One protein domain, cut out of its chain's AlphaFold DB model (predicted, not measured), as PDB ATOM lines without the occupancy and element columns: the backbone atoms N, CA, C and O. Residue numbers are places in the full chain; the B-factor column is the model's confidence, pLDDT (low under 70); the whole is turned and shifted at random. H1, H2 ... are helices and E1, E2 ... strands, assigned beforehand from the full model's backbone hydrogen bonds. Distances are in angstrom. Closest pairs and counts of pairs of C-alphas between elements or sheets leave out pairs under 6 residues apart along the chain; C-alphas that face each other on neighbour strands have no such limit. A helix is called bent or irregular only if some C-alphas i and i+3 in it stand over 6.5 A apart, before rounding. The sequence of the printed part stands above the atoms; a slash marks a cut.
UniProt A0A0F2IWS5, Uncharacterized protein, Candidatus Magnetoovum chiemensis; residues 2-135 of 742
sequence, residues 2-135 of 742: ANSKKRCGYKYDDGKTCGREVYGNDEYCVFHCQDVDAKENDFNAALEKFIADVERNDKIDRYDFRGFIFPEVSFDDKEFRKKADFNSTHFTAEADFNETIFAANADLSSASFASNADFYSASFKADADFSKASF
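This is residues 2 to 135 of the 742 residues of an uncharacterized protein of Candidatus Magnetoovum chiemensis (UniProt A0A0F2IWS5). There is little regular structure here: residues 62 to 135 wind in stacked turns, a solenoid tied by short parallel pairings, with H1 at its first-turn end and the loops of residues 2 to 36 beyond. The 134 printed residues run H1, E1, E2, a mixed class with 26 residues in named elements; E1 = E2 is a parallel sheet. The whole is compact, radius of gyration of the C-alphas 14.6 A, spanning 48 by 34 by 28 A.

E1 is residues 62 to 64 and E2 residues 83 to 85, ending at C-alpha 85 (8.974, -20.520, -2.039). H1, residues 37 to 56, is 28.2 A long from C-alpha 37 (14.309, 0.449, -1.835); it is irregular, C-alphas 38 and 41 being 8.4 A apart, with a kink of 39 degrees near residue 44.

E1 and E2 are parallel at 11 degrees, N 63 and O 83 within hydrogen-bond range at 2.8 A. Residues 84 to 85 of E2 pair with 106 to 107, and those with 128 to 129. The closest C-alphas of H1 and E1, Val 54 and Tyr 63, are 6.5 A apart; H1 and E2 are apart. In H1, 14 of 16 O i to N i+4 pairs are within range.

The farthest C-alphas, Ala 2 and Ser 121, are 49.5 A apart. The printed part has no cut; E1 to E2 is a long link. Residues 2 to 4, 23 and 25 have pLDDT under 70.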
ATOM      1  N   ALA A   2      10.358  -5.996 -33.679       41.62
ATOM      2  CA  ALA A   2       9.876  -6.126 -32.310       41.62
ATOM      3  C   ALA A   2      11.049  -5.879 -31.353       41.62
ATOM      4  O   ALA A   2      12.053  -6.583 -31.433       41.62
ATOM      5  N   ASN A   3      10.939  -4.866 -30.490       43.53
ATOM      6  CA  ASN A   3      11.876  -4.637 -29.391       43.53
ATOM      7  C   ASN A   3      11.873  -5.891 -28.505       43.53
ATOM      8  O   ASN A   3      10.916  -6.109 -27.760       43.53
ATOM      9  N   SER A   4      12.899  -6.746 -28.602       57.97
ATOM     10  CA  SER A   4      13.046  -7.862 -27.671       57.97
ATOM     11  C   SER A   4      13.343  -7.268 -26.298       57.97
ATOM     12  O   SER A   4      14.453  -6.795 -26.047       57.97
ATOM     13  N   LYS A   5      12.338  -7.223 -25.423       70.12
ATOM     14  CA  LYS A   5      12.521  -6.749 -24.053       70.12
ATOM     15  C   LYS A   5      13.604  -7.588 -23.372       70.12
ATOM     16  O   LYS A   5      13.550  -8.821 -23.408       70.12
ATOM     17  N   LYS A   6      14.597  -6.909 -22.792       85.00
ATOM     18  CA  LYS A   6      15.715  -7.523 -22.066       85.00
ATOM     19  C   LYS A   6      15.157  -8.416 -20.948       85.00
ATOM     20  O   LYS A   6      14.177  -8.060 -20.293       85.00
ATOM     21  N   ARG A   7      15.743  -9.602 -20.771       88.50
ATOM     22  CA  ARG A   7      15.325 -10.597 -19.772       88.50
ATOM     23  C   ARG A   7      16.296 -10.594 -18.599       88.50
ATOM     24  O   ARG A   7      17.493 -10.421 -18.803       88.50
ATOM     25  N   CYS A   8      15.769 -10.776 -17.395       88.19
ATOM     26  CA  CYS A   8      16.541 -10.801 -16.161       88.19
ATOM     27  C   CYS A   8      17.554 -11.953 -16.180       88.19
ATOM     28  O   CYS A   8      17.179 -13.110 -16.393       88.19
ATOM     29  N   GLY A   9      18.825 -11.614 -15.945       85.25
ATOM     30  CA  GLY A   9      19.955 -12.549 -15.950       85.25
ATOM     31  C   GLY A   9      20.203 -13.292 -14.634       85.25
ATOM     32  O   GLY A   9      21.135 -14.092 -14.583       85.25
ATOM     33  N   TYR A  10      19.400 -13.051 -13.588       85.81
ATOM     34  CA  TYR A  10      19.558 -13.709 -12.286       85.81
ATOM     35  C   TYR A  10      19.485 -15.233 -12.434       85.81
ATOM     36  O   TYR A  10      18.576 -15.744 -13.099       85.81
ATOM     37  N   LYS A  11      20.448 -15.936 -11.827       86.31
ATOM     38  CA  LYS A  11      20.545 -17.399 -11.813       86.31
ATOM     39  C   LYS A  11      20.196 -17.915 -10.423       86.31
ATOM     40  O   LYS A  11      20.816 -17.490  -9.457       86.31
ATOM     41  N   TYR A  12      19.243 -18.832 -10.360       82.75
ATOM     42  CA  TYR A  12      18.896 -19.564  -9.149       82.75
ATOM     43  C   TYR A  12      19.964 -20.612  -8.817       82.75
ATOM     44  O   TYR A  12      20.739 -21.017  -9.690       82.75
ATOM     45  N   ASP A  13      19.939 -21.118  -7.585       76.31
ATOM     46  CA  ASP A  13      20.849 -22.172  -7.116       76.31
ATOM     47  C   ASP A  13      20.702 -23.487  -7.909       76.31
ATOM     48  O   ASP A  13      21.652 -24.258  -8.034       76.31
ATOM     49  N   ASP A  14      19.537 -23.720  -8.530       80.00
ATOM     50  CA  ASP A  14      19.286 -24.851  -9.438       80.00
ATOM     51  C   ASP A  14      19.817 -24.629 -10.874       80.00
ATOM     52  O   ASP A  14      19.614 -25.462 -11.761       80.00
ATOM     53  N   GLY A  15      20.493 -23.502 -11.121       81.50
ATOM     54  CA  GLY A  15      21.079 -23.122 -12.404       81.50
ATOM     55  C   GLY A  15      20.096 -22.519 -13.414       81.50
ATOM     56  O   GLY A  15      20.529 -22.086 -14.488       81.50
ATOM     57  N   LYS A  16      18.792 -22.457 -13.110       84.38
ATOM     58  CA  LYS A  16      17.803 -21.807 -13.983       84.38
ATOM     59  C   LYS A  16      17.932 -20.288 -13.918       84.38
ATOM     60  O   LYS A  16      18.406 -19.726 -12.937       84.38
ATOM     61  N   THR A  17      17.478 -19.609 -14.968       86.19
ATOM     62  CA  THR A  17      17.440 -18.143 -15.026       86.19
ATOM     63  C   THR A  17      16.033 -17.618 -14.756       86.19
ATOM     64  O   THR A  17      15.048 -18.250 -15.131       86.19
ATOM     65  N   CYS A  18      15.931 -16.438 -14.140       86.81
ATOM     66  CA  CYS A  18      14.650 -15.797 -13.827       86.81
ATOM     67  C   CYS A  18      13.761 -15.592 -15.064       86.81
ATOM     68  O   CYS A  18      12.565 -15.875 -15.039       86.81
ATOM     69  N   GLY A  19      14.316 -15.053 -16.155       83.81
ATOM     70  CA  GLY A  19      13.576 -14.872 -17.410       83.81
ATOM     71  C   GLY A  19      12.426 -13.846 -17.367       83.81
ATOM     72  O   GLY A  19      11.774 -13.627 -18.393       83.81
ATOM     73  N   ARG A  20      12.176 -13.173 -16.232       87.56
ATOM     74  CA  ARG A  20      11.245 -12.032 -16.143       87.56
ATOM     75  C   ARG A  20      11.776 -10.842 -16.948       87.56
ATOM     76  O   ARG A  20      12.976 -10.732 -17.198       87.56
ATOM     77  N   GLU A  21      10.882  -9.975 -17.411       84.94
ATOM     78  CA  GLU A  21      11.285  -8.763 -18.133       84.94
ATOM     79  C   GLU A  21      12.045  -7.818 -17.191       84.94
ATOM     80  O   GLU A  21      11.666  -7.640 -16.034       84.94
ATOM     81  N   VAL A  22      13.143  -7.248 -17.681       85.81
ATOM     82  CA  VAL A  22      13.890  -6.200 -16.977       85.81
ATOM     83  C   VAL A  22      13.045  -4.930 -16.932       85.81
ATOM     84  O   VAL A  22      12.397  -4.579 -17.921       85.81
ATOM     85  N   TYR A  23      13.080  -4.234 -15.797       68.44
ATOM     86  CA  TYR A  23      12.436  -2.936 -15.635       68.44
ATOM     87  C   TYR A  23      13.454  -1.813 -15.893       68.44
ATOM     88  O   TYR A  23      14.533  -1.797 -15.304       68.44
ATOM     89  N   GLY A  24      13.142  -0.880 -16.797       71.00
ATOM     90  CA  GLY A  24      14.052   0.212 -17.163       71.00
ATOM     91  C   GLY A  24      15.345  -0.252 -17.858       71.00
ATOM     92  O   GLY A  24      15.314  -1.126 -18.725       71.00
ATOM     93  N   ASN A  25      16.477   0.365 -17.496       69.31
ATOM     94  CA  ASN A  25      17.803   0.097 -18.078       69.31
ATOM     95  C   ASN A  25      18.652  -0.905 -17.269       69.31
ATOM     96  O   ASN A  25      19.829  -1.095 -17.583       69.31
ATOM     97  N   ASP A  26      18.076  -1.552 -16.255       72.06
ATOM     98  CA  ASP A  26      18.807  -2.451 -15.359       72.06
ATOM     99  C   ASP A  26      19.290  -3.742 -16.047       72.06
ATOM    100  O   ASP A  26      18.985  -4.059 -17.202       72.06
ATOM    101  N   GLU A  27      20.102  -4.524 -15.342       81.69
ATOM    102  CA  GLU A  27      20.421  -5.908 -15.715       81.69
ATOM    103  C   GLU A  27      19.389  -6.918 -15.177       81.69
ATOM    104  O   GLU A  27      19.209  -8.003 -15.740       81.69
ATOM    105  N   TYR A  28      18.645  -6.528 -14.142       87.31
ATOM    106  CA  TYR A  28      17.745  -7.390 -13.382       87.31
ATOM    107  C   TYR A  28      16.280  -6.925 -13.467       87.31
ATOM    108  O   TYR A  28      15.991  -5.782 -13.813       87.31
ATOM    109  N   CYS A  29      15.328  -7.832 -13.214       90.00
ATOM    110  CA  CYS A  29      13.924  -7.438 -13.047       90.00
ATOM    111  C   CYS A  29      13.727  -6.744 -11.696       90.00
ATOM    112  O   CYS A  29      14.586  -6.861 -10.826       90.00
ATOM    113  N   VAL A  30      12.570  -6.106 -11.501       90.75
ATOM    114  CA  VAL A  30      12.247  -5.389 -10.255       90.75
ATOM    115  C   VAL A  30      12.459  -6.245  -8.995       90.75
ATOM    116  O   VAL A  30      12.997  -5.750  -8.020       90.75
ATOM    117  N   PHE A  31      12.181  -7.554  -9.061       92.75
ATOM    118  CA  PHE A  31      12.374  -8.483  -7.940       92.75
ATOM    119  C   PHE A  31      13.829  -8.886  -7.637       92.75
ATOM    120  O   PHE A  31      14.088  -9.455  -6.589       92.75
ATOM    121  N   HIS A  32      14.776  -8.647  -8.548       89.81
ATOM    122  CA  HIS A  32      16.199  -9.002  -8.379       89.81
ATOM    123  C   HIS A  32      17.106  -7.764  -8.450       89.81
ATOM    124  O   HIS A  32      18.309  -7.877  -8.690       89.81
ATOM    125  N   CYS A  33      16.526  -6.571  -8.334       86.12
ATOM    126  CA  CYS A  33      17.266  -5.319  -8.363       86.12
ATOM    127  C   CYS A  33      17.886  -5.060  -6.984       86.12
ATOM    128  O   CYS A  33      17.203  -5.189  -5.976       86.12
ATOM    129  N   GLN A  34      19.167  -4.683  -6.933       81.44
ATOM    130  CA  GLN A  34      19.845  -4.365  -5.665       81.44
ATOM    131  C   GLN A  34      19.389  -3.034  -5.052       81.44
ATOM    132  O   GLN A  34      19.549  -2.840  -3.855       81.44
ATOM    133  N   ASP A  35      18.830  -2.134  -5.859       83.75
ATOM    134  CA  ASP A  35      18.318  -0.826  -5.432       83.75
ATOM    135  C   ASP A  35      16.785  -0.872  -5.318       83.75
ATOM    136  O   ASP A  35      16.068  -0.035  -5.872       83.75
ATOM    137  N   VAL A  36      16.266  -1.946  -4.707       83.69
ATOM    138  CA  VAL A  36      14.818  -2.175  -4.612       83.69
ATOM    139  C   VAL A  36      14.133  -1.129  -3.733       83.69
ATOM    140  O   VAL A  36      13.012  -0.741  -4.044       83.69
ATOM    141  N   ASP A  37      14.831  -0.590  -2.730       82.44
ATOM    142  CA  ASP A  37      14.309   0.449  -1.835       82.44
ATOM    143  C   ASP A  37      13.964   1.737  -2.614       82.44
ATOM    144  O   ASP A  37      12.925   2.356  -2.396       82.44
ATOM    145  N   ALA A  38      14.761   2.113  -3.624       84.75
ATOM    146  CA  ALA A  38      14.442   3.243  -4.506       84.75
ATOM    147  C   ALA A  38      13.273   2.961  -5.474       84.75
ATOM    148  O   ALA A  38      12.775   3.874  -6.140       84.75
ATOM    149  N   LYS A  39      12.851   1.695  -5.588       86.38
ATOM    150  CA  LYS A  39      11.828   1.196  -6.522       86.38
ATOM    151  C   LYS A  39      10.677   0.496  -5.802       86.38
ATOM    152  O   LYS A  39       9.944  -0.264  -6.432       86.38
ATOM    153  N   GLU A  40      10.489   0.777  -4.518       90.25
ATOM    154  CA  GLU A  40       9.523   0.101  -3.653       90.25
ATOM    155  C   GLU A  40       8.100   0.107  -4.237       90.25
ATOM    156  O   GLU A  40       7.461  -0.935  -4.339       90.25
ATOM    157  N   ASN A  41       7.634   1.253  -4.747       90.50
ATOM    158  CA  ASN A  41       6.312   1.358  -5.380       90.50
ATOM    159  C   ASN A  41       6.165   0.454  -6.618       90.50
ATOM    160  O   ASN A  41       5.126  -0.181  -6.809       90.50
ATOM    161  N   ASP A  42       7.198   0.391  -7.464       90.25
ATOM    162  CA  ASP A  42       7.202  -0.472  -8.651       90.25
ATOM    163  C   ASP A  42       7.268  -1.953  -8.247       90.25
ATOM    164  O   ASP A  42       6.634  -2.800  -8.881       90.25
ATOM    165  N   PHE A  43       8.023  -2.264  -7.189       93.31
ATOM    166  CA  PHE A  43       8.121  -3.603  -6.620       93.31
ATOM    167  C   PHE A  43       6.772  -4.063  -6.065       93.31
ATOM    168  O   PHE A  43       6.290  -5.118  -6.474       93.31
ATOM    169  N   ASN A  44       6.133  -3.260  -5.213       93.94
ATOM    170  CA  ASN A  44       4.859  -3.584  -4.573       93.94
ATOM    171  C   ASN A  44       3.746  -3.772  -5.612       93.94
ATOM    172  O   ASN A  44       3.059  -4.794  -5.606       93.94
ATOM    173  N   ALA A  45       3.650  -2.881  -6.607       93.56
ATOM    174  CA  ALA A  45       2.699  -3.042  -7.707       93.56
ATOM    175  C   ALA A  45       2.960  -4.315  -8.540       93.56
ATOM    176  O   ALA A  45       2.024  -4.988  -8.990       93.56
ATOM    177  N   ALA A  46       4.230  -4.672  -8.767       94.19
ATOM    178  CA  ALA A  46       4.588  -5.907  -9.458       94.19
ATOM    179  C   ALA A  46       4.296  -7.156  -8.611       94.19
ATOM    180  O   ALA A  46       3.864  -8.170  -9.171       94.19
ATOM    181  N   LEU A  47       4.511  -7.090  -7.295       96.44
ATOM    182  CA  LEU A  47       4.261  -8.165  -6.338       96.44
ATOM    183  C   LEU A  47       2.766  -8.479  -6.239       96.44
ATOM    184  O   LEU A  47       2.387  -9.637  -6.403       96.44
ATOM    185  N   GLU A  48       1.917  -7.463  -6.064       96.50
ATOM    186  CA  GLU A  48       0.457  -7.622  -6.030       96.50
ATOM    187  C   GLU A  48      -0.057  -8.315  -7.296       96.50
ATOM    188  O   GLU A  48      -0.817  -9.287  -7.238       96.50
ATOM    189  N   LYS A  49       0.409  -7.854  -8.464       95.88
ATOM    190  CA  LYS A  49       0.051  -8.464  -9.744       95.88
ATOM    191  C   LYS A  49       0.539  -9.910  -9.836       95.88
ATOM    192  O   LYS A  49      -0.211 -10.773 -10.285       95.88
ATOM    193  N   PHE A  50       1.776 -10.177  -9.422       95.69
ATOM    194  CA  PHE A  50       2.346 -11.521  -9.434       95.69
ATOM    195  C   PHE A  50       1.540 -12.485  -8.555       95.69
ATOM    196  O   PHE A  50       1.174 -13.563  -9.022       95.69
ATOM    197  N   ILE A  51       1.206 -12.087  -7.325       97.12
ATOM    198  CA  ILE A  51       0.386 -12.879  -6.399       97.12
ATOM    199  C   ILE A  51      -0.992 -13.154  -7.010       97.12
ATOM    200  O   ILE A  51      -1.409 -14.311  -7.068       97.12
ATOM    201  N   ALA A  52      -1.663 -12.132  -7.553       97.00
ATOM    202  CA  ALA A  52      -2.969 -12.294  -8.193       97.00
ATOM    203  C   ALA A  52      -2.926 -13.232  -9.417       97.00
ATOM    204  O   ALA A  52      -3.857 -14.013  -9.634       97.00
ATOM    205  N   ASP A  53      -1.857 -13.180 -10.219       95.88
ATOM    206  CA  ASP A  53      -1.663 -14.059 -11.378       95.88
ATOM    207  C   ASP A  53      -1.442 -15.522 -10.950       95.88
ATOM    208  O   ASP A  53      -1.995 -16.439 -11.568       95.88
ATOM    209  N   VAL A  54      -0.678 -15.755  -9.875       96.69
ATOM    210  CA  VAL A  54      -0.482 -17.090  -9.280       96.69
ATOM    211  C   VAL A  54      -1.798 -17.634  -8.724       96.69
ATOM    212  O   VAL A  54      -2.126 -18.802  -8.945       96.69
ATOM    213  N   GLU A  55      -2.579 -16.805  -8.036       95.62
ATOM    214  CA  GLU A  55      -3.843 -17.210  -7.414       95.62
ATOM    215  C   GLU A  55      -4.924 -17.570  -8.429       95.62
ATOM    216  O   GLU A  55      -5.627 -18.559  -8.243       95.62
ATOM    217  N   ARG A  56      -5.025 -16.827  -9.537       96.38
ATOM    218  CA  ARG A  56      -6.021 -17.086 -10.593       96.38
ATOM    219  C   ARG A  56      -5.677 -18.273 -11.492       96.38
ATOM    220  O   ARG A  56      -6.533 -18.719 -12.254       96.38
ATOM    221  N   ASN A  57      -4.430 -18.745 -11.477       95.56
ATOM    222  CA  ASN A  57      -3.955 -19.775 -12.394       95.56
ATOM    223  C   ASN A  57      -3.712 -21.109 -11.682       95.56
ATOM    224  O   ASN A  57      -2.647 -21.344 -11.114       95.56
ATOM    225  N   ASP A  58      -4.666 -22.030 -11.797       93.00
ATOM    226  CA  ASP A  58      -4.594 -23.371 -11.198       93.00
ATOM    227  C   ASP A  58      -3.416 -24.226 -11.691       93.00
ATOM    228  O   ASP A  58      -3.049 -25.200 -11.040       93.00
ATOM    229  N   LYS A  59      -2.787 -23.874 -12.821       95.56
ATOM    230  CA  LYS A  59      -1.598 -24.586 -13.322       95.56
ATOM    231  C   LYS A  59      -0.313 -24.209 -12.589       95.56
ATOM    232  O   LYS A  59       0.687 -24.903 -12.752       95.56
ATOM    233  N   ILE A  60      -0.314 -23.100 -11.852       94.62
ATOM    234  CA  ILE A  60       0.812 -22.687 -11.019       94.62
ATOM    235  C   ILE A  60       0.575 -23.254  -9.622       94.62
ATOM    236  O   ILE A  60      -0.466 -22.988  -9.025       94.62
ATOM    237  N   ASP A  61       1.527 -24.030  -9.110       95.38
ATOM    238  CA  ASP A  61       1.426 -24.745  -7.831       95.38
ATOM    239  C   ASP A  61       2.120 -24.027  -6.662       95.38
ATOM    240  O   ASP A  61       2.032 -24.486  -5.520       95.38
ATOM    241  N   ARG A  62       2.812 -22.911  -6.936       96.44
ATOM    242  CA  ARG A  62       3.597 -22.166  -5.949       96.44
ATOM    243  C   ARG A  62       3.693 -20.667  -6.226       96.44
ATOM    244  O   ARG A  62       3.689 -20.237  -7.379       96.44
ATOM    245  N   TYR A  63       3.885 -19.897  -5.166       97.31
ATOM    246  CA  TYR A  63       4.410 -18.540  -5.207       97.31
ATOM    247  C   TYR A  63       5.945 -18.622  -5.244       97.31
ATOM    248  O   TYR A  63       6.580 -18.853  -4.220       97.31
ATOM    249  N   ASP A  64       6.533 -18.524  -6.442       94.25
ATOM    250  CA  ASP A  64       7.990 -18.615  -6.650       94.25
ATOM    251  C   ASP A  64       8.665 -17.249  -6.436       94.25
ATOM    252  O   ASP A  64       8.804 -16.453  -7.381       94.25
ATOM    253  N   PHE A  65       9.045 -16.997  -5.182       95.88
ATOM    254  CA  PHE A  65       9.773 -15.813  -4.728       95.88
ATOM    255  C   PHE A  65      11.281 -16.039  -4.650       95.88
ATOM    256  O   PHE A  65      11.989 -15.149  -4.192       95.88
ATOM    257  N   ARG A  66      11.801 -17.189  -5.092       92.88
ATOM    258  CA  ARG A  66      13.216 -17.531  -4.914       92.88
ATOM    259  C   ARG A  66      14.130 -16.404  -5.366       92.88
ATOM    260  O   ARG A  66      13.933 -15.843  -6.446       92.88
ATOM    261  N   GLY A  67      15.119 -16.074  -4.543       90.81
ATOM    262  CA  GLY A  67      16.100 -15.030  -4.840       90.81
ATOM    263  C   GLY A  67      15.579 -13.589  -4.809       90.81
ATOM    264  O   GLY A  67      16.378 -12.681  -5.039       90.81
ATOM    265  N   PHE A  68      14.287 -13.350  -4.543       95.19
ATOM    266  CA  PHE A  68      13.730 -11.996  -4.522       95.19
ATOM    267  C   PHE A  68      14.434 -11.133  -3.476       95.19
ATOM    268  O   PHE A  68      14.754 -11.606  -2.386       95.19
ATOM    269  N   ILE A  69      14.631  -9.862  -3.812       95.62
ATOM    270  CA  ILE A  69      15.081  -8.821  -2.892       95.62
ATOM    271  C   ILE A  69      13.841  -7.996  -2.542       95.62
ATOM    272  O   ILE A  69      13.370  -7.229  -3.377       95.62
ATOM    273  N   PHE A  70      13.266  -8.231  -1.367       96.62
ATOM    274  CA  PHE A  70      12.101  -7.522  -0.851       96.62
ATOM    275  C   PHE A  70      12.546  -6.235  -0.138       96.62
ATOM    276  O   PHE A  70      13.411  -6.337   0.734       96.62
ATOM    277  N   PRO A  71      11.957  -5.067  -0.465       95.31
ATOM    278  CA  PRO A  71      12.023  -3.875   0.377       95.31
ATOM    279  C   PRO A  71      11.131  -4.094   1.615       95.31
ATOM    280  O   PRO A  71      10.931  -5.233   2.047       95.31
ATOM    281  N   GLU A  72      10.569  -3.032   2.190       94.88
ATOM    282  CA  GLU A  72       9.519  -3.175   3.201       94.88
ATOM    283  C   GLU A  72       8.316  -3.897   2.584       94.88
ATOM    284  O   GLU A  72       7.849  -3.544   1.496       94.88
ATOM    285  N   VAL A  73       7.852  -4.961   3.239       96.25
ATOM    286  CA  VAL A  73       6.750  -5.783   2.734       96.25
ATOM    287  C   VAL A  73       5.892  -6.294   3.883       96.25
ATOM    288  O   VAL A  73       6.405  -6.771   4.893       96.25
ATOM    289  N   SER A  74       4.573  -6.236   3.688       97.56
ATOM    290  CA  SER A  74       3.597  -6.825   4.599       97.56
ATOM    291  C   SER A  74       2.753  -7.878   3.888       97.56
ATOM    292  O   SER A  74       2.206  -7.667   2.800       97.56
ATOM    293  N   PHE A  75       2.681  -9.032   4.535       98.25
ATOM    294  CA  PHE A  75       1.800 -10.155   4.272       98.25
ATOM    295  C   PHE A  75       0.838 -10.365   5.451       98.25
ATOM    296  O   PHE A  75       0.343 -11.475   5.630       98.25
ATOM    297  N   ASP A  76       0.562  -9.322   6.238       97.94
ATOM    298  CA  ASP A  76      -0.374  -9.389   7.363       97.94
ATOM    299  C   ASP A  76      -1.727  -9.996   6.938       97.94
ATOM    300  O   ASP A  76      -2.272  -9.655   5.881       97.94
ATOM    301  N   ASP A  77      -2.216 -10.967   7.715       97.56
ATOM    302  CA  ASP A  77      -3.443 -11.751   7.459       97.56
ATOM    303  C   ASP A  77      -3.492 -12.423   6.059       97.56
ATOM    304  O   ASP A  77      -4.540 -12.834   5.541       97.56
ATOM    305  N   LYS A  78      -2.344 -12.574   5.377       98.06
ATOM    306  CA  LYS A  78      -2.294 -13.206   4.054       98.06
ATOM    307  C   LYS A  78      -2.411 -14.720   4.165       98.06
ATOM    308  O   LYS A  78      -1.611 -15.390   4.806       98.06
ATOM    309  N   GLU A  79      -3.319 -15.309   3.388       98.38
ATOM    310  CA  GLU A  79      -3.341 -16.760   3.171       98.38
ATOM    311  C   GLU A  79      -2.595 -17.152   1.883       98.38
ATOM    312  O   GLU A  79      -3.047 -16.862   0.768       98.38
ATOM    313  N   PHE A  80      -1.476 -17.863   2.009       98.19
ATOM    314  CA  PHE A  80      -0.809 -18.555   0.908       98.19
ATOM    315  C   PHE A  80      -1.420 -19.953   0.735       98.19
ATOM    316  O   PHE A  80      -1.056 -20.914   1.414       98.19
ATOM    317  N   ARG A  81      -2.368 -20.077  -0.207       97.31
ATOM    318  CA  ARG A  81      -3.104 -21.333  -0.492       97.31
ATOM    319  C   ARG A  81      -2.288 -22.385  -1.252       97.31
ATOM    320  O   ARG A  81      -2.695 -23.537  -1.366       97.31
ATOM    321  N   LYS A  82      -1.166 -21.961  -1.823       98.31
ATOM    322  CA  LYS A  82      -0.223 -22.741  -2.634       98.31
ATOM    323  C   LYS A  82       1.151 -22.682  -1.971       98.31
ATOM    324  O   LYS A  82       1.347 -21.863  -1.076       98.31
ATOM    325  N   LYS A  83       2.098 -23.522  -2.402       98.44
ATOM    326  CA  LYS A  83       3.449 -23.541  -1.810       98.44
ATOM    327  C   LYS A  83       4.076 -22.148  -1.888       98.44
ATOM    328  O   LYS A  83       3.993 -21.528  -2.945       98.44
ATOM    329  N   ALA A  84       4.684 -21.659  -0.819       98.44
ATOM    330  CA  ALA A  84       5.349 -20.361  -0.808       98.44
ATOM    331  C   ALA A  84       6.864 -20.582  -0.762       98.44
ATOM    332  O   ALA A  84       7.372 -21.172   0.185       98.44
ATOM    333  N   ASP A  85       7.566 -20.188  -1.820       97.38
ATOM    334  CA  ASP A  85       8.974 -20.520  -2.039       97.38
ATOM    335  C   ASP A  85       9.815 -19.239  -1.955       97.38
ATOM    336  O   ASP A  85       9.999 -18.536  -2.949       97.38
ATOM    337  N   PHE A  86      10.256 -18.922  -0.739       97.88
ATOM    338  CA  PHE A  86      11.152 -17.826  -0.359       97.88
ATOM    339  C   PHE A  86      12.610 -18.299  -0.212       97.88
ATOM    340  O   PHE A  86      13.422 -17.649   0.450       97.88
ATOM    341  N   ASN A  87      12.982 -19.430  -0.816       95.56
ATOM    342  CA  ASN A  87      14.357 -19.899  -0.736       95.56
ATOM    343  C   ASN A  87      15.331 -18.836  -1.293       95.56
ATOM    344  O   ASN A  87      15.123 -18.252  -2.364       95.56
ATOM    345  N   SER A  88      16.392 -18.562  -0.532       94.50
ATOM    346  CA  SER A  88      17.431 -17.577  -0.877       94.50
ATOM    347  C   SER A  88      16.908 -16.138  -1.107       94.50
ATOM    348  O   SER A  88      17.546 -15.353  -1.815       94.50
ATOM    349  N   THR A  89      15.753 -15.755  -0.540       96.44
ATOM    350  CA  THR A  89      15.252 -14.364  -0.588       96.44
ATOM    351  C   THR A  89      15.990 -13.435   0.365       96.44
ATOM    352  O   THR A  89      16.454 -13.859   1.419       96.44
ATOM    353  N   HIS A  90      16.021 -12.145   0.041       97.00
ATOM    354  CA  HIS A  90      16.634 -11.104   0.855       97.00
ATOM    355  C   HIS A  90      15.594 -10.034   1.201       97.00
ATOM    356  O   HIS A  90      15.155  -9.318   0.316       97.00
ATOM    357  N   PHE A  91      15.214  -9.905   2.469       97.56
ATOM    358  CA  PHE A  91      14.385  -8.807   2.968       97.56
ATOM    359  C   PHE A  91      15.311  -7.695   3.473       97.56
ATOM    360  O   PHE A  91      16.043  -7.903   4.445       97.56
ATOM    361  N   THR A  92      15.349  -6.552   2.783       95.94
ATOM    362  CA  THR A  92      16.243  -5.421   3.097       95.94
ATOM    363  C   THR A  92      15.692  -4.528   4.206       95.94
ATOM    364  O   THR A  92      16.479  -3.928   4.938       95.94
ATOM    365  N   ALA A  93      14.369  -4.497   4.376       95.62
ATOM    366  CA  ALA A  93      13.663  -3.763   5.422       95.62
ATOM    367  C   ALA A  93      12.720  -4.691   6.215       95.62
ATOM    368  O   ALA A  93      12.961  -5.900   6.279       95.62
ATOM    369  N   GLU A  94      11.731  -4.124   6.916       96.38
ATOM    370  CA  GLU A  94      10.806  -4.895   7.755       96.38
ATOM    371  C   GLU A  94       9.995  -5.887   6.912       96.38
ATOM    372  O   GLU A  94       9.498  -5.555   5.833       96.38
ATOM    373  N   ALA A  95       9.907  -7.124   7.405       98.12
ATOM    374  CA  ALA A  95       9.164  -8.204   6.777       98.12
ATOM    375  C   ALA A  95       8.059  -8.660   7.729       98.12
ATOM    376  O   ALA A  95       8.320  -9.344   8.721       98.12
ATOM    377  N   ASP A  96       6.836  -8.252   7.424       98.62
ATOM    378  CA  ASP A  96       5.662  -8.502   8.247       98.62
ATOM    379  C   ASP A  96       4.876  -9.704   7.703       98.62
ATOM    380  O   ASP A  96       4.352  -9.681   6.592       98.62
ATOM    381  N   PHE A  97       4.840 -10.780   8.481       98.69
ATOM    382  CA  PHE A  97       4.083 -12.017   8.274       98.69
ATOM    383  C   PHE A  97       3.108 -12.263   9.437       98.69
ATOM    384  O   PHE A  97       2.787 -13.416   9.764       98.69
ATOM    385  N   ASN A  98       2.648 -11.196  10.088       98.44
ATOM    386  CA  ASN A  98       1.689 -11.302  11.173       98.44
ATOM    387  C   ASN A  98       0.404 -11.983  10.707       98.44
ATOM    388  O   ASN A  98      -0.073 -11.786   9.595       98.44
ATOM    389  N   GLU A  99      -0.079 -12.920  11.523       98.38
ATOM    390  CA  GLU A  99      -1.294 -13.705  11.267       98.38
ATOM    391  C   GLU A  99      -1.332 -14.420   9.892       98.38
ATOM    392  O   GLU A  99      -2.353 -14.985   9.504       98.38
ATOM    393  N   THR A 100      -0.201 -14.493   9.174       98.81
ATOM    394  CA  THR A 100      -0.113 -15.104   7.845       98.81
ATOM    395  C   THR A 100      -0.405 -16.597   7.937       98.81
ATOM    396  O   THR A 100       0.119 -17.309   8.797       98.81
ATOM    397  N   ILE A 101      -1.197 -17.115   6.999       98.88
ATOM    398  CA  ILE A 101      -1.526 -18.535   6.907       98.88
ATOM    399  C   ILE A 101      -0.815 -19.149   5.703       98.88
ATOM    400  O   ILE A 101      -1.191 -18.931   4.553       98.88
ATOM    401  N   PHE A 102       0.156 -20.016   5.962       98.75
ATOM    402  CA  PHE A 102       0.753 -20.888   4.956       98.75
ATOM    403  C   PHE A 102      -0.016 -22.210   4.922       98.75
ATOM    404  O   PHE A 102       0.219 -23.109   5.730       98.75
ATOM    405  N   ALA A 103      -0.987 -22.324   4.009       98.25
ATOM    406  CA  ALA A 103      -1.837 -23.513   3.896       98.25
ATOM    407  C   ALA A 103      -1.114 -24.715   3.255       98.25
ATOM    408  O   ALA A 103      -1.550 -25.855   3.408       98.25
ATOM    409  N   ALA A 104      -0.019 -24.457   2.539       97.94
ATOM    410  CA  ALA A 104       0.881 -25.444   1.949       97.94
ATOM    411  C   ALA A 104       2.334 -25.138   2.355       97.94
ATOM    412  O   ALA A 104       2.576 -24.167   3.070       97.94
ATOM    413  N   ASN A 105       3.291 -25.962   1.907       98.31
ATOM    414  CA  ASN A 105       4.693 -25.855   2.323       98.31
ATOM    415  C   ASN A 105       5.250 -24.437   2.117       98.31
ATOM    416  O   ASN A 105       5.090 -23.864   1.032       98.31
ATOM    417  N   ALA A 106       5.931 -23.924   3.138       98.62
ATOM    418  CA  ALA A 106       6.639 -22.653   3.123       98.62
ATOM    419  C   ALA A 106       8.147 -22.919   3.207       98.62
ATOM    420  O   ALA A 106       8.637 -23.429   4.212       98.62
ATOM    421  N   ASP A 107       8.881 -22.597   2.149       98.62
ATOM    422  CA  ASP A 107      10.337 -22.717   2.110       98.62
ATOM    423  C   ASP A 107      10.952 -21.325   2.253       98.62
ATOM    424  O   ASP A 107      10.910 -20.532   1.322       98.62
ATOM    425  N   LEU A 108      11.484 -21.016   3.428       98.56
ATOM    426  CA  LEU A 108      12.269 -19.823   3.754       98.56
ATOM    427  C   LEU A 108      13.742 -20.191   4.004       98.56
ATOM    428  O   LEU A 108      14.479 -19.468   4.683       98.56
ATOM    429  N   SER A 109      14.191 -21.335   3.483       98.50
ATOM    430  CA  SER A 109      15.553 -21.796   3.704       98.50
ATOM    431  C   SER A 109      16.543 -20.833   3.051       98.50
ATOM    432  O   SER A 109      16.366 -20.362   1.927       98.50
ATOM    433  N   SER A 110      17.625 -20.528   3.762       97.81
ATOM    434  CA  SER A 110      18.649 -19.564   3.330       97.81
ATOM    435  C   SER A 110      18.126 -18.138   3.068       97.81
ATOM    436  O   SER A 110      18.851 -17.334   2.486       97.81
ATOM    437  N   ALA A 111      16.906 -17.799   3.508       98.31
ATOM    438  CA  ALA A 111      16.407 -16.430   3.461       98.31
ATOM    439  C   ALA A 111      17.195 -15.524   4.425       98.31
ATOM    440  O   ALA A 111      17.578 -15.943   5.520       98.31
ATOM    441  N   SER A 112      17.428 -14.267   4.045       98.44
ATOM    442  CA  SER A 112      18.073 -13.267   4.899       98.44
ATOM    443  C   SER A 112      17.116 -12.129   5.235       98.44
ATOM    444  O   SER A 112      16.603 -11.483   4.324       98.44
ATOM    445  N   PHE A 113      16.948 -11.839   6.520       98.62
ATOM    446  CA  PHE A 113      16.168 -10.723   7.042       98.62
ATOM    447  C   PHE A 113      17.126  -9.683   7.621       98.62
ATOM    448  O   PHE A 113      17.767  -9.928   8.646       98.62
ATOM    449  N   ALA A 114      17.294  -8.558   6.925       97.69
ATOM    450  CA  ALA A 114      18.198  -7.485   7.338       97.69
ATOM    451  C   ALA A 114      17.590  -6.591   8.434       97.69
ATOM    452  O   ALA A 114      18.337  -6.038   9.242       97.69
ATOM    453  N   SER A 115      16.259  -6.487   8.477       98.06
ATOM    454  CA  SER A 115      15.491  -5.811   9.527       98.06
ATOM    455  C   SER A 115      14.594  -6.801  10.285       98.06
ATOM    456  O   SER A 115      14.802  -8.014  10.201       98.06
ATOM    457  N   ASN A 116      13.664  -6.279  11.088       98.12
ATOM    458  CA  ASN A 116      12.729  -7.068  11.881       98.12
ATOM    459  C   ASN A 116      11.926  -8.020  10.986       98.12
ATOM    460  O   ASN A 116      11.436  -7.622   9.929       98.12
ATOM    461  N   ALA A 117      11.797  -9.269  11.431       98.62
ATOM    462  CA  ALA A 117      10.969 -10.278  10.785       98.62
ATOM    463  C   ALA A 117       9.865 -10.700  11.755       98.62
ATOM    464  O   ALA A 117      10.148 -11.333  12.780       98.62
ATOM    465  N   ASP A 118       8.627 -10.326  11.450       98.75
ATOM    466  CA  ASP A 118       7.489 -10.550  12.335       98.75
ATOM    467  C   ASP A 118       6.617 -11.691  11.815       98.75
ATOM    468  O   ASP A 118       6.055 -11.615  10.737       98.75
ATOM    469  N   PHE A 119       6.540 -12.779  12.566       98.81
ATOM    470  CA  PHE A 119       5.716 -13.963  12.325       98.81
ATOM    471  C   PHE A 119       4.733 -14.155  13.488       98.81
ATOM    472  O   PHE A 119       4.374 -15.294  13.825       98.81
ATOM    473  N   TYR A 120       4.324 -13.067  14.152       98.69
ATOM    474  CA  TYR A 120       3.398 -13.140  15.272       98.69
ATOM    475  C   TYR A 120       2.114 -13.853  14.853       98.69
ATOM    476  O   TYR A 120       1.448 -13.482  13.890       98.69
ATOM    477  N   SER A 121       1.751 -14.904  15.587       98.56
ATOM    478  CA  SER A 121       0.561 -15.722  15.321       98.56
ATOM    479  C   SER A 121       0.472 -16.332  13.911       98.56
ATOM    480  O   SER A 121      -0.579 -16.876  13.558       98.56
ATOM    481  N   ALA A 122       1.560 -16.333  13.130       98.81
ATOM    482  CA  ALA A 122       1.601 -16.967  11.817       98.81
ATOM    483  C   ALA A 122       1.289 -18.470  11.926       98.81
ATOM    484  O   ALA A 122       1.713 -19.158  12.860       98.81
ATOM    485  N   SER A 123       0.540 -19.012  10.965       98.81
ATOM    486  CA  SER A 123       0.138 -20.417  10.948       98.81
ATOM    487  C   SER A 123       0.684 -21.152   9.729       98.81
ATOM    488  O   SER A 123       0.202 -20.986   8.612       98.81
ATOM    489  N   PHE A 124       1.613 -22.067   9.976       98.75
ATOM    490  CA  PHE A 124       2.149 -23.011   9.005       98.75
ATOM    491  C   PHE A 124       1.373 -24.326   9.106       98.75
ATOM    492  O   PHE A 124       1.533 -25.088  10.060       98.75
ATOM    493  N   LYS A 125       0.462 -24.571   8.155       98.44
ATOM    494  CA  LYS A 125      -0.385 -25.780   8.122       98.44
ATOM    495  C   LYS A 125       0.327 -27.000   7.532       98.44
ATOM    496  O   LYS A 125      -0.170 -28.107   7.697       98.44
ATOM    497  N   ALA A 126       1.447 -26.783   6.854       98.00
ATOM    498  CA  ALA A 126       2.324 -27.804   6.294       98.00
ATOM    499  C   ALA A 126       3.782 -27.504   6.689       98.00
ATOM    500  O   ALA A 126       4.020 -26.673   7.569       98.00
ATOM    501  N   ASP A 127       4.745 -28.170   6.046       98.31
ATOM    502  CA  ASP A 127       6.168 -28.017   6.360       98.31
ATOM    503  C   ASP A 127       6.634 -26.561   6.209       98.31
ATOM    504  O   ASP A 127       6.336 -25.901   5.208       98.31
ATOM    505  N   ALA A 128       7.399 -26.089   7.192       98.69
ATOM    506  CA  ALA A 128       8.019 -24.774   7.221       98.69
ATOM    507  C   ALA A 128       9.539 -24.923   7.349       98.69
ATOM    508  O   ALA A 128      10.042 -25.401   8.370       98.69
ATOM    509  N   ASP A 129      10.278 -24.520   6.318       98.81
ATOM    510  CA  ASP A 129      11.735 -24.620   6.295       98.81
ATOM    511  C   ASP A 129      12.392 -23.247   6.456       98.81
ATOM    512  O   ASP A 129      12.332 -22.423   5.563       98.81
ATOM    513  N   PHE A 130      13.040 -23.005   7.588       98.81
ATOM    514  CA  PHE A 130      13.880 -21.843   7.901       98.81
ATOM    515  C   PHE A 130      15.363 -22.229   8.005       98.81
ATOM    516  O   PHE A 130      16.174 -21.502   8.591       98.81
ATOM    517  N   SER A 131      15.757 -23.393   7.484       98.81
ATOM    518  CA  SER A 131      17.126 -23.868   7.627       98.81
ATOM    519  C   SER A 131      18.103 -22.913   6.959       98.81
ATOM    520  O   SER A 131      17.891 -22.433   5.845       98.81
ATOM    521  N   LYS A 132      19.201 -22.613   7.658       98.56
ATOM    522  CA  LYS A 132      20.206 -21.616   7.244       98.56
ATOM    523  C   LYS A 132      19.664 -20.193   7.038       98.56
ATOM    524  O   LYS A 132      20.398 -19.365   6.500       98.56
ATOM    525  N   ALA A 133      18.429 -19.888   7.441       98.75
ATOM    526  CA  ALA A 133      17.935 -18.518   7.410       98.75
ATOM    527  C   ALA A 133      18.772 -17.629   8.346       98.75
ATOM    528  O   ALA A 133      19.278 -18.086   9.375       98.75
ATOM    529  N   SER A 134      18.941 -16.360   7.982       98.81
ATOM    530  CA  SER A 134      19.717 -15.383   8.748       98.81
ATOM    531  C   SER A 134      18.839 -14.204   9.143       98.81
ATOM    532  O   SER A 134      18.463 -13.412   8.285       98.81
ATOM    533  N   PHE A 135      18.613 -14.028  10.438       98.81
ATOM    534  CA  PHE A 135      17.897 -12.896  11.021       98.81
ATOM    535  C   PHE A 135      18.910 -11.928  11.633       98.81
ATOM    536  O   PHE A 135      19.603 -12.269  12.594       98.81
TER     537      PHE A 135